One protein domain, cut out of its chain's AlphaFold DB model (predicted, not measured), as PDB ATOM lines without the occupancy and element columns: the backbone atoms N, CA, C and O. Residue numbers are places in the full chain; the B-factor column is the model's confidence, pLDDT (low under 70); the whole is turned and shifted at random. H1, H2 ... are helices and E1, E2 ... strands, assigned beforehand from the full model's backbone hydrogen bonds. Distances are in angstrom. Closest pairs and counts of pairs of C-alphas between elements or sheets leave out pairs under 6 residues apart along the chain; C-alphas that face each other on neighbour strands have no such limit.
ATOM      1  N   TYR A   3     378.081 595.679 391.021       74.25
ATOM      2  CA  TYR A   3     377.649 596.867 390.277       74.25
ATOM      3  C   TYR A   3     377.961 598.149 391.060       74.25
ATOM      4  O   TYR A   3     378.369 598.094 392.223       74.25
ATOM      5  N   ARG A   4     377.842 599.310 390.404       75.75
ATOM      6  CA  ARG A   4     377.920 600.602 391.093       75.75
ATOM      7  C   ARG A   4     376.526 601.059 391.492       75.75
ATOM      8  O   ARG A   4     375.660 601.160 390.627       75.75
ATOM      9  N   ASP A   5     376.342 601.350 392.776       80.56
ATOM     10  CA  ASP A   5     375.121 601.991 393.264       80.56
ATOM     11  C   ASP A   5     375.043 603.464 392.816       80.56
ATOM     12  O   ASP A   5     375.971 604.010 392.204       80.56
ATOM     13  N   ALA A   6     373.928 604.129 393.126       83.69
ATOM     14  CA  ALA A   6     373.730 605.548 392.820       83.69
ATOM     15  C   ALA A   6     374.806 606.453 393.462       83.69
ATOM     16  O   ALA A   6     375.100 607.535 392.962       83.69
ATOM     17  N   GLN A   7     375.442 605.982 394.536       88.56
ATOM     18  CA  GLN A   7     376.525 606.633 395.266       88.56
ATOM     19  C   GLN A   7     377.917 606.262 394.719       88.56
ATOM     20  O   GLN A   7     378.934 606.627 395.310       88.56
ATOM     21  N   LYS A   8     377.985 605.574 393.570       85.31
ATOM     22  CA  LYS A   8     379.210 605.142 392.877       85.31
ATOM     23  C   LYS A   8     380.087 604.168 393.676       85.31
ATOM     24  O   LYS A   8     381.254 603.982 393.313       85.31
ATOM     25  N   ARG A   9     379.549 603.523 394.708       81.88
ATOM     26  CA  ARG A   9     380.242 602.506 395.504       81.88
ATOM     27  C   ARG A   9     380.107 601.149 394.828       81.88
ATOM     28  O   ARG A   9     379.095 600.857 394.199       81.88
ATOM     29  N   TRP A  10     381.136 600.318 394.954       76.19
ATOM     30  CA  TRP A  10     381.077 598.931 394.503       76.19
ATOM     31  C   TRP A  10     380.232 598.125 395.486       76.19
ATOM     32  O   TRP A  10     380.633 597.945 396.633       76.19
ATOM     33  N   VAL A  11     379.072 597.657 395.036       76.81
ATOM     34  CA  VAL A  11     378.139 596.861 395.835       76.81
ATOM     35  C   VAL A  11     377.905 595.507 395.178       76.81
ATOM     36  O   VAL A  11     377.908 595.375 393.950       76.81
ATOM     37  N   ILE A  12     377.741 594.477 396.006       76.25
ATOM     38  CA  ILE A  12     377.344 593.151 395.535       76.25
ATOM     39  C   ILE A  12     375.891 593.245 395.070       76.25
ATOM     40  O   ILE A  12     375.061 593.844 395.748       76.25
ATOM     41  N   ASP A  13     375.605 592.676 393.904       70.00
ATOM     42  CA  ASP A  13     374.252 592.568 393.368       70.00
ATOM     43  C   ASP A  13     373.337 591.805 394.348       70.00
ATOM     44  O   ASP A  13     373.549 590.603 394.542       70.00
ATOM     45  N   PRO A  14     372.330 592.458 394.967       63.28
ATOM     46  CA  PRO A  14     371.449 591.812 395.936       63.28
ATOM     47  C   PRO A  14     370.528 590.771 395.287       63.28
ATOM     48  O   PRO A  14     369.944 589.953 395.993       63.28
ATOM     49  N   THR A  15     370.408 590.761 393.952       61.59
ATOM     50  CA  THR A  15     369.666 589.719 393.225       61.59
ATOM     51  C   THR A  15     370.407 588.380 393.205       61.59
ATOM     52  O   THR A  15     369.820 587.350 392.864       61.59
ATOM     53  N   HIS A  16     371.673 588.352 393.641       63.91
ATOM     54  CA  HIS A  16     372.430 587.130 393.878       63.91
ATOM     55  C   HIS A  16     371.981 586.459 395.185       63.91
ATOM     56  O   HIS A  16     372.691 586.427 396.185       63.91
ATOM     57  N   LEU A  17     370.749 585.952 395.180       66.31
ATOM     58  CA  LEU A  17     370.076 585.440 396.373       66.31
ATOM     59  C   LEU A  17     370.655 584.108 396.867       66.31
ATOM     60  O   LEU A  17     370.510 583.777 398.044       66.31
ATOM     61  N   ARG A  18     371.258 583.303 395.980       70.75
ATOM     62  CA  ARG A  18     371.757 581.970 396.338       70.75
ATOM     63  C   ARG A  18     372.856 581.483 395.405       70.75
ATOM     64  O   ARG A  18     372.670 581.447 394.191       70.75
ATOM     65  N   GLU A  19     373.948 581.023 395.999       76.50
ATOM     66  CA  GLU A  19     374.994 580.275 395.310       76.50
ATOM     67  C   GLU A  19     374.706 578.776 395.438       76.50
ATOM     68  O   GLU A  19     374.522 578.255 396.541       76.50
ATOM     69  N   TYR A  20     374.637 578.084 394.302       81.38
ATOM     70  CA  TYR A  20     374.503 576.632 394.256       81.38
ATOM     71  C   TYR A  20     375.868 576.014 393.993       81.38
ATOM     72  O   TYR A  20     376.590 576.442 393.093       81.38
ATOM     73  N   THR A  21     376.211 574.983 394.755       80.50
ATOM     74  CA  THR A  21     377.529 574.336 394.678       80.50
ATOM     75  C   THR A  21     377.441 572.880 394.240       80.50
ATOM     76  O   THR A  21     378.423 572.318 393.743       80.50
ATOM     77  N   ARG A  22     376.265 572.260 394.372       82.31
ATOM     78  CA  ARG A  22     376.067 570.829 394.145       82.31
ATOM     79  C   ARG A  22     374.805 570.535 393.345       82.31
ATOM     80  O   ARG A  22     373.769 571.166 393.543       82.31
ATOM     81  N   ASP A  23     374.919 569.567 392.442       83.38
ATOM     82  CA  ASP A  23     373.919 569.203 391.434       83.38
ATOM     83  C   ASP A  23     372.584 568.790 392.051       83.38
ATOM     84  O   ASP A  23     371.527 569.183 391.561       83.38
ATOM     85  N   ASP A  24     372.625 568.112 393.193       86.31
ATOM     86  CA  ASP A  24     371.458 567.721 393.986       86.31
ATOM     87  C   ASP A  24     370.600 568.902 394.465       86.31
ATOM     88  O   ASP A  24     369.425 568.721 394.771       86.31
ATOM     89  N   GLN A  25     371.133 570.123 394.489       86.44
ATOM     90  CA  GLN A  25     370.364 571.319 394.844       86.44
ATOM     91  C   GLN A  25     369.505 571.849 393.684       86.44
ATOM     92  O   GLN A  25     368.529 572.571 393.920       86.44
ATOM     93  N   LEU A  26     369.876 571.525 392.441       87.38
ATOM     94  CA  LEU A  26     369.278 572.072 391.220       87.38
ATOM     95  C   LEU A  26     368.517 571.018 390.412       87.38
ATOM     96  O   LEU A  26     367.412 571.297 389.951       87.38
ATOM     97  N   VAL A  27     369.046 569.799 390.299       89.06
ATOM     98  CA  VAL A  27     368.435 568.708 389.523       89.06
ATOM     99  C   VAL A  27     366.988 568.418 389.954       89.06
ATOM    100  O   VAL A  27     366.125 568.369 389.077       89.06
ATOM    101  N   PRO A  28     366.645 568.336 391.259       91.31
ATOM    102  CA  PRO A  28     365.253 568.145 391.674       91.31
ATOM    103  C   PRO A  28     364.336 569.308 391.283       91.31
ATOM    104  O   PRO A  28     363.159 569.095 391.001       91.31
ATOM    105  N   LYS A  29     364.858 570.543 391.230       89.62
ATOM    106  CA  LYS A  29     364.083 571.717 390.799       89.62
ATOM    107  C   LYS A  29     363.759 571.625 389.311       89.62
ATOM    108  O   LYS A  29     362.612 571.843 388.935       89.62
ATOM    109  N   PHE A  30     364.728 571.240 388.482       90.06
ATOM    110  CA  PHE A  30     364.493 571.027 387.052       90.06
ATOM    111  C   PHE A  30     363.494 569.893 386.812       90.06
ATOM    112  O   PHE A  30     362.538 570.080 386.060       90.06
ATOM    113  N   ALA A  31     363.638 568.783 387.541       88.31
ATOM    114  CA  ALA A  31     362.694 567.670 387.486       88.31
ATOM    115  C   ALA A  31     361.271 568.094 387.892       88.31
ATOM    116  O   ALA A  31     360.311 567.742 387.212       88.31
ATOM    117  N   SER A  32     361.121 568.917 388.939       91.06
ATOM    118  CA  SER A  32     359.812 569.447 389.357       91.06
ATOM    119  C   SER A  32     359.156 570.350 388.306       91.06
ATOM    120  O   SER A  32     357.936 570.466 388.264       91.06
ATOM    121  N   CYS A  33     359.956 570.951 387.424       91.12
ATOM    122  CA  CYS A  33     359.490 571.731 386.280       91.12
ATOM    123  C   CYS A  33     359.241 570.873 385.026       91.12
ATOM    124  O   CYS A  33     358.983 571.425 383.957       91.12
ATOM    125  N   GLY A  34     359.345 569.544 385.127       91.44
ATOM    126  CA  GLY A  34     359.190 568.632 383.995       91.44
ATOM    127  C   GLY A  34     360.352 568.682 383.001       91.44
ATOM    128  O   GLY A  34     360.167 568.326 381.843       91.44
ATOM    129  N   LEU A  35     361.533 569.151 383.419       91.94
ATOM    130  CA  LEU A  35     362.745 569.162 382.601       91.94
ATOM    131  C   LEU A  35     363.645 567.989 382.981       91.94
ATOM    132  O   LEU A  35     363.895 567.723 384.157       91.94
ATOM    133  N   GLU A  36     364.184 567.322 381.973       91.31
ATOM    134  CA  GLU A  36     365.152 566.250 382.144       91.31
ATOM    135  C   GLU A  36     366.570 566.810 382.032       91.31
ATOM    136  O   GLU A  36     366.899 567.514 381.078       91.31
ATOM    137  N   THR A  37     367.431 566.503 382.999       89.44
ATOM    138  CA  THR A  37     368.833 566.930 382.940       89.44
ATOM    139  C   THR A  37     369.622 565.962 382.065       89.44
ATOM    140  O   THR A  37     369.830 564.818 382.450       89.44
ATOM    141  N   VAL A  38     370.066 566.422 380.895       90.56
ATOM    142  CA  VAL A  38     370.862 565.631 379.941       90.56
ATOM    143  C   VAL A  38     372.333 565.639 380.333       90.56
ATOM    144  O   VAL A  38     373.013 564.620 380.255       90.56
ATOM    145  N   CYS A  39     372.841 566.806 380.732       90.25
ATOM    146  CA  CYS A  39     374.244 566.987 381.075       90.25
ATOM    147  C   CYS A  39     374.412 568.106 382.107       90.25
ATOM    148  O   CYS A  39     373.688 569.101 382.082       90.25
ATOM    149  N   SER A  40     375.390 567.940 382.994       91.69
ATOM    150  CA  SER A  40     375.840 568.931 383.970       91.69
ATOM    151  C   SER A  40     377.360 568.996 383.886       91.69
ATOM    152  O   SER A  40     378.039 567.988 384.093       91.69
ATOM    153  N   VAL A  41     377.905 570.162 383.541       90.50
ATOM    154  CA  VAL A  41     379.350 570.359 383.390       90.50
ATOM    155  C   VAL A  41     379.796 571.537 384.238       90.50
ATOM    156  O   VAL A  41     379.330 572.663 384.071       90.50
ATOM    157  N   LYS A  42     380.756 571.289 385.131       88.12
ATOM    158  CA  LYS A  42     381.472 572.340 385.860       88.12
ATOM    159  C   LYS A  42     382.813 572.574 385.189       88.12
ATOM    160  O   LYS A  42     383.704 571.731 385.253       88.12
ATOM    161  N   THR A  43     382.966 573.727 384.555       86.75
ATOM    162  CA  THR A  43     384.232 574.146 383.957       86.75
ATOM    163  C   THR A  43     384.879 575.224 384.811       86.75
ATOM    164  O   THR A  43     384.234 576.161 385.275       86.75
ATOM    165  N   LEU A  44     386.181 575.090 385.053       85.19
ATOM    166  CA  LEU A  44     386.929 576.083 385.816       85.19
ATOM    167  C   LEU A  44     386.967 577.402 385.038       85.19
ATOM    168  O   LEU A  44     387.388 577.436 383.876       85.19
ATOM    169  N   HIS A  45     386.538 578.485 385.678       82.88
ATOM    170  CA  HIS A  45     386.509 579.795 385.051       82.88
ATOM    171  C   HIS A  45     387.942 580.264 384.780       82.88
ATOM    172  O   HIS A  45     388.807 580.262 385.659       82.88
ATOM    173  N   ARG A  46     388.208 580.672 383.537       79.50
ATOM    174  CA  ARG A  46     389.527 581.131 383.091       79.50
ATOM    175  C   ARG A  46     389.475 582.616 382.786       79.50
ATOM    176  O   ARG A  46     388.834 583.021 381.818       79.50
ATOM    177  N   PHE A  47     390.199 583.406 383.567       78.50
ATOM    178  CA  PHE A  47     390.214 584.856 383.420       78.50
ATOM    179  C   PHE A  47     391.538 585.337 382.805       78.50
ATOM    180  O   PHE A  47     392.607 584.857 383.195       78.50
ATOM    181  N   PRO A  48     391.507 586.266 381.831       79.50
ATOM    182  CA  PRO A  48     392.720 586.881 381.308       79.50
ATOM    183  C   PRO A  48     393.331 587.798 382.371       79.50
ATOM    184  O   PRO A  48     392.754 588.818 382.742       79.50
ATOM    185  N   VAL A  49     394.522 587.452 382.851       76.38
ATOM    186  CA  VAL A  49     395.207 588.183 383.932       76.38
ATOM    187  C   VAL A  49     395.426 589.656 383.575       76.38
ATOM    188  O   VAL A  49     395.323 590.535 384.430       76.38
ATOM    189  N   THR A  50     395.640 589.947 382.292       75.94
ATOM    190  CA  THR A  50     395.800 591.314 381.785       75.94
ATOM    191  C   THR A  50     394.589 592.198 382.050       75.94
ATOM    192  O   THR A  50     394.769 593.370 382.366       75.94
ATOM    193  N   ASP A  51     393.366 591.659 381.987       74.00
ATOM    194  CA  ASP A  51     392.150 592.438 382.246       74.00
ATOM    195  C   ASP A  51     392.102 592.904 383.710       74.00
ATOM    196  O   ASP A  51     391.580 593.984 383.984       74.00
ATOM    197  N   TYR A  52     392.663 592.124 384.645       74.62
ATOM    198  CA  TYR A  52     392.727 592.492 386.062       74.62
ATOM    199  C   TYR A  52     393.697 593.657 386.279       74.62
ATOM    200  O   TYR A  52     393.324 594.675 386.864       74.62
ATOM    201  N   PHE A  53     394.923 593.541 385.757       76.12
ATOM    202  CA  PHE A  53     395.942 594.581 385.904       76.12
ATOM    203  C   PHE A  53     395.575 595.869 385.160       76.12
ATOM    204  O   PHE A  53     395.685 596.949 385.734       76.12
ATOM    205  N   LEU A  54     395.070 595.778 383.926       75.94
ATOM    206  CA  LEU A  54     394.706 596.960 383.138       75.94
ATOM    207  C   LEU A  54     393.512 597.707 383.738       75.94
ATOM    208  O   LEU A  54     393.544 598.935 383.799       75.94
ATOM    209  N   LYS A  55     392.504 596.994 384.268       73.50
ATOM    210  CA  LYS A  55     391.424 597.639 385.034       73.50
ATOM    211  C   LYS A  55     391.948 598.327 386.289       73.50
ATOM    212  O   LYS A  55     391.488 599.420 386.602       73.50
ATOM    213  N   ARG A  56     392.884 597.702 387.008       77.06
ATOM    214  CA  ARG A  56     393.451 598.268 388.240       77.06
ATOM    215  C   ARG A  56     394.301 599.513 387.976       77.06
ATOM    216  O   ARG A  56     394.302 600.417 388.801       77.06
ATOM    217  N   LEU A  57     394.974 599.566 386.829       78.06
ATOM    218  CA  LEU A  57     395.777 600.707 386.382       78.06
ATOM    219  C   LEU A  57     394.955 601.789 385.652       78.06
ATOM    220  O   LEU A  57     395.513 602.809 385.267       78.06
ATOM    221  N   GLY A  58     393.646 601.586 385.454       73.75
ATOM    222  CA  GLY A  58     392.766 602.567 384.807       73.75
ATOM    223  C   GLY A  58     392.960 602.702 383.294       73.75
ATOM    224  O   GLY A  58     392.520 603.689 382.712       73.75
ATOM    225  N   TYR A  59     393.599 601.723 382.647       77.38
ATOM    226  CA  TYR A  59     393.839 601.771 381.207       77.38
ATOM    227  C   TYR A  59     392.538 601.576 380.407       77.38
ATOM    228  O   TYR A  59     391.693 600.748 380.776       77.38
ATOM    229  N   PRO A  60     392.375 602.302 379.288       72.94
ATOM    230  CA  PRO A  60     391.184 602.210 378.457       72.94
ATOM    231  C   PRO A  60     391.197 600.891 377.639       72.94
ATOM    232  O   PRO A  60     392.241 600.273 377.418       72.94
ATOM    233  N   ARG A  61     390.021 600.359 377.269       68.31
ATOM    234  CA  ARG A  61     389.881 598.980 376.715       68.31
ATOM    235  C   ARG A  61     390.505 598.804 375.323       68.31
ATOM    236  O   ARG A  61     390.775 597.684 374.890       68.31
ATOM    237  N   ASP A  62     390.724 599.911 374.649       73.12
ATOM    238  CA  ASP A  62     391.333 600.126 373.340       73.12
ATOM    239  C   ASP A  62     392.831 599.781 373.308       73.12
ATOM    240  O   ASP A  62     393.362 599.478 372.241       73.12
ATOM    241  N   VAL A  63     393.494 599.645 374.464       69.38
ATOM    242  CA  VAL A  63     394.898 599.186 374.566       69.38
ATOM    243  C   VAL A  63     395.131 597.839 373.871       69.38
ATOM    244  O   VAL A  63     396.198 597.597 373.300       69.38
ATOM    245  N   TYR A  64     394.120 596.968 373.855       67.31
ATOM    246  CA  TYR A  64     394.185 595.676 373.167       67.31
ATOM    247  C   TYR A  64     394.137 595.770 371.637       67.31
ATOM    248  O   TYR A  64     394.512 594.809 370.961       67.31
ATOM    249  N   GLN A  65     393.652 596.885 371.090       69.81
ATOM    250  CA  GLN A  65     393.610 597.148 369.651       69.81
ATOM    251  C   GLN A  65     394.894 597.845 369.194       69.81
ATOM    252  O   GLN A  65     395.452 597.473 368.164       69.81
ATOM    253  N   THR A  66     395.403 598.774 370.005       73.19
ATOM    254  CA  THR A  66     396.583 599.590 369.690       73.19
ATOM    255  C   THR A  66     397.898 598.811 369.784       73.19
ATOM    256  O   THR A  66     398.809 599.029 368.988       73.19
ATOM    257  N   HIS A  67     398.022 597.862 370.720       75.38
ATOM    258  CA  HIS A  67     399.300 597.204 371.007       75.38
ATOM    259  C   HIS A  67     399.240 595.675 370.861       75.38
ATOM    260  O   HIS A  67     398.608 594.962 371.648       75.38
ATOM    261  N   ARG A  68     399.996 595.138 369.888       75.25
ATOM    262  CA  ARG A  68     400.106 593.686 369.614       75.25
ATOM    263  C   ARG A  68     400.579 592.865 370.821       75.25
ATOM    264  O   ARG A  68     400.149 591.723 370.965       75.25
ATOM    265  N   ILE A  69     401.413 593.441 371.689       79.12
ATOM    266  CA  ILE A  69     401.932 592.783 372.900       79.12
ATOM    267  C   ILE A  69     400.786 592.498 373.883       79.12
ATOM    268  O   ILE A  69     400.580 591.350 374.272       79.12
ATOM    269  N   TRP A  70     399.958 593.500 374.193       73.00
ATOM    270  CA  TRP A  70     398.796 593.339 375.074       73.00
ATOM    271  C   TRP A  70     397.758 592.369 374.503       73.00
ATOM    272  O   TRP A  70     397.168 591.578 375.241       73.00
ATOM    273  N   LYS A  71     397.587 592.351 373.175       75.56
ATOM    274  CA  LYS A  71     396.739 591.365 372.485       75.56
ATOM    275  C   LYS A  71     397.251 589.928 372.652       75.56
ATOM    276  O   LYS A  71     396.442 589.012 372.798       75.56
ATOM    277  N   ALA A  72     398.569 589.720 372.636       77.69
ATOM    278  CA  ALA A  72     399.179 588.411 372.863       77.69
ATOM    279  C   ALA A  72     399.077 587.983 374.335       77.69
ATOM    280  O   ALA A  72     398.640 586.867 374.609       77.69
ATOM    281  N   LEU A  73     399.377 588.881 375.278       75.94
ATOM    282  CA  LEU A  73     399.267 588.608 376.715       75.94
ATOM    283  C   LEU A  73     397.827 588.292 377.154       75.94
ATOM    284  O   LEU A  73     397.635 587.450 378.025       75.94
ATOM    285  N   ARG A  74     396.802 588.856 376.498       76.06
ATOM    286  CA  ARG A  74     395.387 588.508 376.748       76.06
ATOM    287  C   ARG A  74     395.053 587.032 376.468       76.06
ATOM    288  O   ARG A  74     394.025 586.533 376.927       76.06
ATOM    289  N   ARG A  75     395.894 586.309 375.714       76.75
ATOM    290  CA  ARG A  75     395.737 584.857 375.504       76.75
ATOM    291  C   ARG A  75     396.108 584.047 376.744       76.75
ATOM    292  O   ARG A  75     395.624 582.926 376.883       76.75
ATOM    293  N   VAL A  76     396.916 584.607 377.643       78.12
ATOM    294  CA  VAL A  76     397.269 583.971 378.912       78.12
ATOM    295  C   VAL A  76     396.077 584.099 379.854       78.12
ATOM    296  O   VAL A  76     395.843 585.133 380.482       78.12
ATOM    297  N   ARG A  77     395.278 583.033 379.912       79.81
ATOM    298  CA  ARG A  77     394.150 582.923 380.834       79.81
ATOM    299  C   ARG A  77     394.547 582.025 381.991       79.81
ATOM    300  O   ARG A  77     394.909 580.871 381.773       79.81
ATOM    301  N   VAL A  78     394.448 582.547 383.205       80.00
ATOM    302  CA  VAL A  78     394.741 581.783 384.416       80.00
ATOM    303  C   VAL A  78     393.428 581.226 384.967       80.00
ATOM    304  O   VAL A  78     392.421 581.945 384.992       80.00
ATOM    305  N   PRO A  79     393.390 579.937 385.348       81.12
ATOM    306  CA  PRO A  79     392.242 579.385 386.047       81.12
ATOM    307  C   PRO A  79     392.074 580.062 387.409       81.12
ATOM    308  O   PRO A  79     393.025 580.137 388.184       81.12
ATOM    309  N   ILE A  80     390.866 580.530 387.716       77.81
ATOM    310  CA  ILE A  80     390.559 581.055 389.044       77.81
ATOM    311  C   ILE A  80     390.055 579.895 389.900       77.81
ATOM    312  O   ILE A  80     388.920 579.446 389.753       77.81
ATOM    313  N   ILE A  81     390.914 579.401 390.790       75.75
ATOM    314  CA  ILE A  81     390.575 578.327 391.730       75.75
ATOM    315  C   ILE A  81     389.380 578.777 392.583       75.75
ATOM    316  O   ILE A  81     389.390 579.873 393.138       75.75
ATOM    317  N   GLY A  82     388.339 577.946 392.653       72.31
ATOM    318  CA  GLY A  82     387.102 578.246 393.383       72.31
ATOM    319  C   GLY A  82     385.997 578.900 392.546       72.31
ATOM    320  O   GLY A  82     384.849 578.890 392.974       72.31
ATOM    321  N   TYR A  83     386.294 579.396 391.339       75.56
ATOM    322  CA  TYR A  83     385.282 579.942 390.431       75.56
ATOM    323  C   TYR A  83     385.013 578.970 389.291       75.56
ATOM    324  O   TYR A  83     385.856 578.756 388.419       75.56
ATOM    325  N   TYR A  84     383.809 578.410 389.270       81.62
ATOM    326  CA  TYR A  84     383.383 577.458 388.254       81.62
ATOM    327  C   TYR A  84     382.204 578.034 387.480       81.62
ATOM    328  O   TYR A  84     381.255 578.549 388.065       81.62
ATOM    329  N   ASN A  85     382.264 577.930 386.156       83.88
ATOM    330  CA  ASN A  85     381.079 578.047 385.329       83.88
ATOM    331  C   ASN A  85     380.375 576.701 385.381       83.88
ATOM    332  O   ASN A  85     380.979 575.662 385.101       83.88
ATOM    333  N   TRP A  86     379.110 576.725 385.762       88.94
ATOM    334  CA  TRP A  86     378.308 575.526 385.846       88.94
ATOM    335  C   TRP A  86     377.209 575.580 384.796       88.94
ATOM    336  O   TRP A  86     376.333 576.441 384.841       88.94
ATOM    337  N   GLU A  87     377.306 574.683 383.823       90.31
ATOM    338  CA  GLU A  87     376.417 574.609 382.674       90.31
ATOM    339  C   GLU A  87     375.531 573.369 382.792       90.31
ATOM    340  O   GLU A  87     376.018 572.263 383.032       90.31
ATOM    341  N   PHE A  88     374.227 573.561 382.605       91.50
ATOM    342  CA  PHE A  88     373.243 572.487 382.547       91.50
ATOM    343  C   PHE A  88     372.608 572.445 381.166       91.50
ATOM    344  O   PHE A  88     372.135 573.462 380.660       91.50
ATOM    345  N   VAL A  89     372.544 571.250 380.588       91.44
ATOM    346  CA  VAL A  89     371.772 570.975 379.378       91.44
ATOM    347  C   VAL A  89     370.505 570.253 379.800       91.44
ATOM    348  O   VAL A  89     370.566 569.159 380.366       91.44
ATOM    349  N   LEU A  90     369.363 570.879 379.536       93.06
ATOM    350  CA  LEU A  90     368.050 570.361 379.898       93.06
ATOM    351  C   LEU A  90     367.271 569.998 378.634       93.06
ATOM    352  O   LEU A  90     367.297 570.733 377.647       93.06
ATOM    353  N   ARG A  91     366.552 568.881 378.681       92.50
ATOM    354  CA  ARG A  91     365.618 568.441 377.649       92.50
ATOM    355  C   ARG A  91     364.197 568.603 378.162       92.50
ATOM    356  O   ARG A  91     363.886 568.220 379.288       92.50
ATOM    357  N   LYS A  92     363.321 569.134 377.314       91.06
ATOM    358  CA  LYS A  92     361.879 569.076 377.535       91.06
ATOM    359  C   LYS A  92     361.363 567.734 376.992       91.06
ATOM    360  O   LYS A  92     361.549 567.484 375.801       91.06
TER     361      LYS A  92
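What this domain is: This is residues 3 to 92 of the 95 residues of an uncharacterized protein of Acidobacteria bacterium (UniProt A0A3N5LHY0). A long ribbon of two antiparallel strands, E2 and E3, runs through the model, with the short helix H1 at one end and a loose head of three short helices, H2, H3 and H4, at the other. Before H1, the small strand E1 lies well away from the ribbon, and residues 13 to 26, with no named element, lead from it to the H1 end. The printed part has 90 residues with four named helices and three named strands, in the order E1 H1 E2 H2 H3 H4 E3, and its class is mixed, helices and strands. It is only just extended, close to loose, with a radius of gyration of the C-alphas of 18.6 A and spans of 50 by 36 by 24 A.

How they stand to each other: E2, residues 36 to 48, and E3, residues 77 to 91, are antiparallel neighbours, with 159 degrees between their directions. N 36 and O 91 are within hydrogen-bond range at 2.8 A, and N 47 and O 78 at 3.0 A. E3 bends by 92 degrees at residue 81; the C-alphas that face each other pass from 45 and 84, 5.0 A apart, to 46 and 79, 4.4 A apart. The closest C-alphas of H1, residues 27 to 32, and E2 are those of Val 27 and Thr 37, 6.8 A apart. H1 and E3 are near each other, with 6 pairs of C-alphas within 10 A. H2, residues 49 to 56, and H4, residues 68 to 73, are close but not clearly touching, with the C-alphas of Thr 50 and Leu 73 closest at 6.7 A; at 72 degrees they are only just about perpendicular. H3, residues 63 to 66, and H4 touch only at the corner, the C-alphas of Tyr 64 and Lys 71 being closest at 5.1 A. E1, residues 10 to 12, is apart from E2 and E3 and pairs with no named strand; residues 3 to 4 pair with its residues 10 to 11, antiparallel. Every O i to N i+4 pair in H1, H2 and H4 is within hydrogen-bond range; H3 is too short for such a pair.

Where its parts are: E2 is 34.4 A long, from C-alpha 36 at (365.152, 566.250, 382.144) to C-alpha 48 at (392.720, 586.881, 381.308). E3 is 32.2 A long and ends at C-alpha 91, (365.618, 568.441, 377.649). H2 is 11.1 A long, H4 8.8 A, H1 8.7 A, E1 7.0 A and H3 5.2 A.

The domain as a whole: The C-alphas of Ser 32 and His 67, the two farthest apart, are 51.6 A from each other. The printed part has no cut. The link from E1 to H1, 14 residues, is long. The mean pLDDT of the printed part is 80.4; residues 14 to 17, 61 and 63 to 65 are under 70.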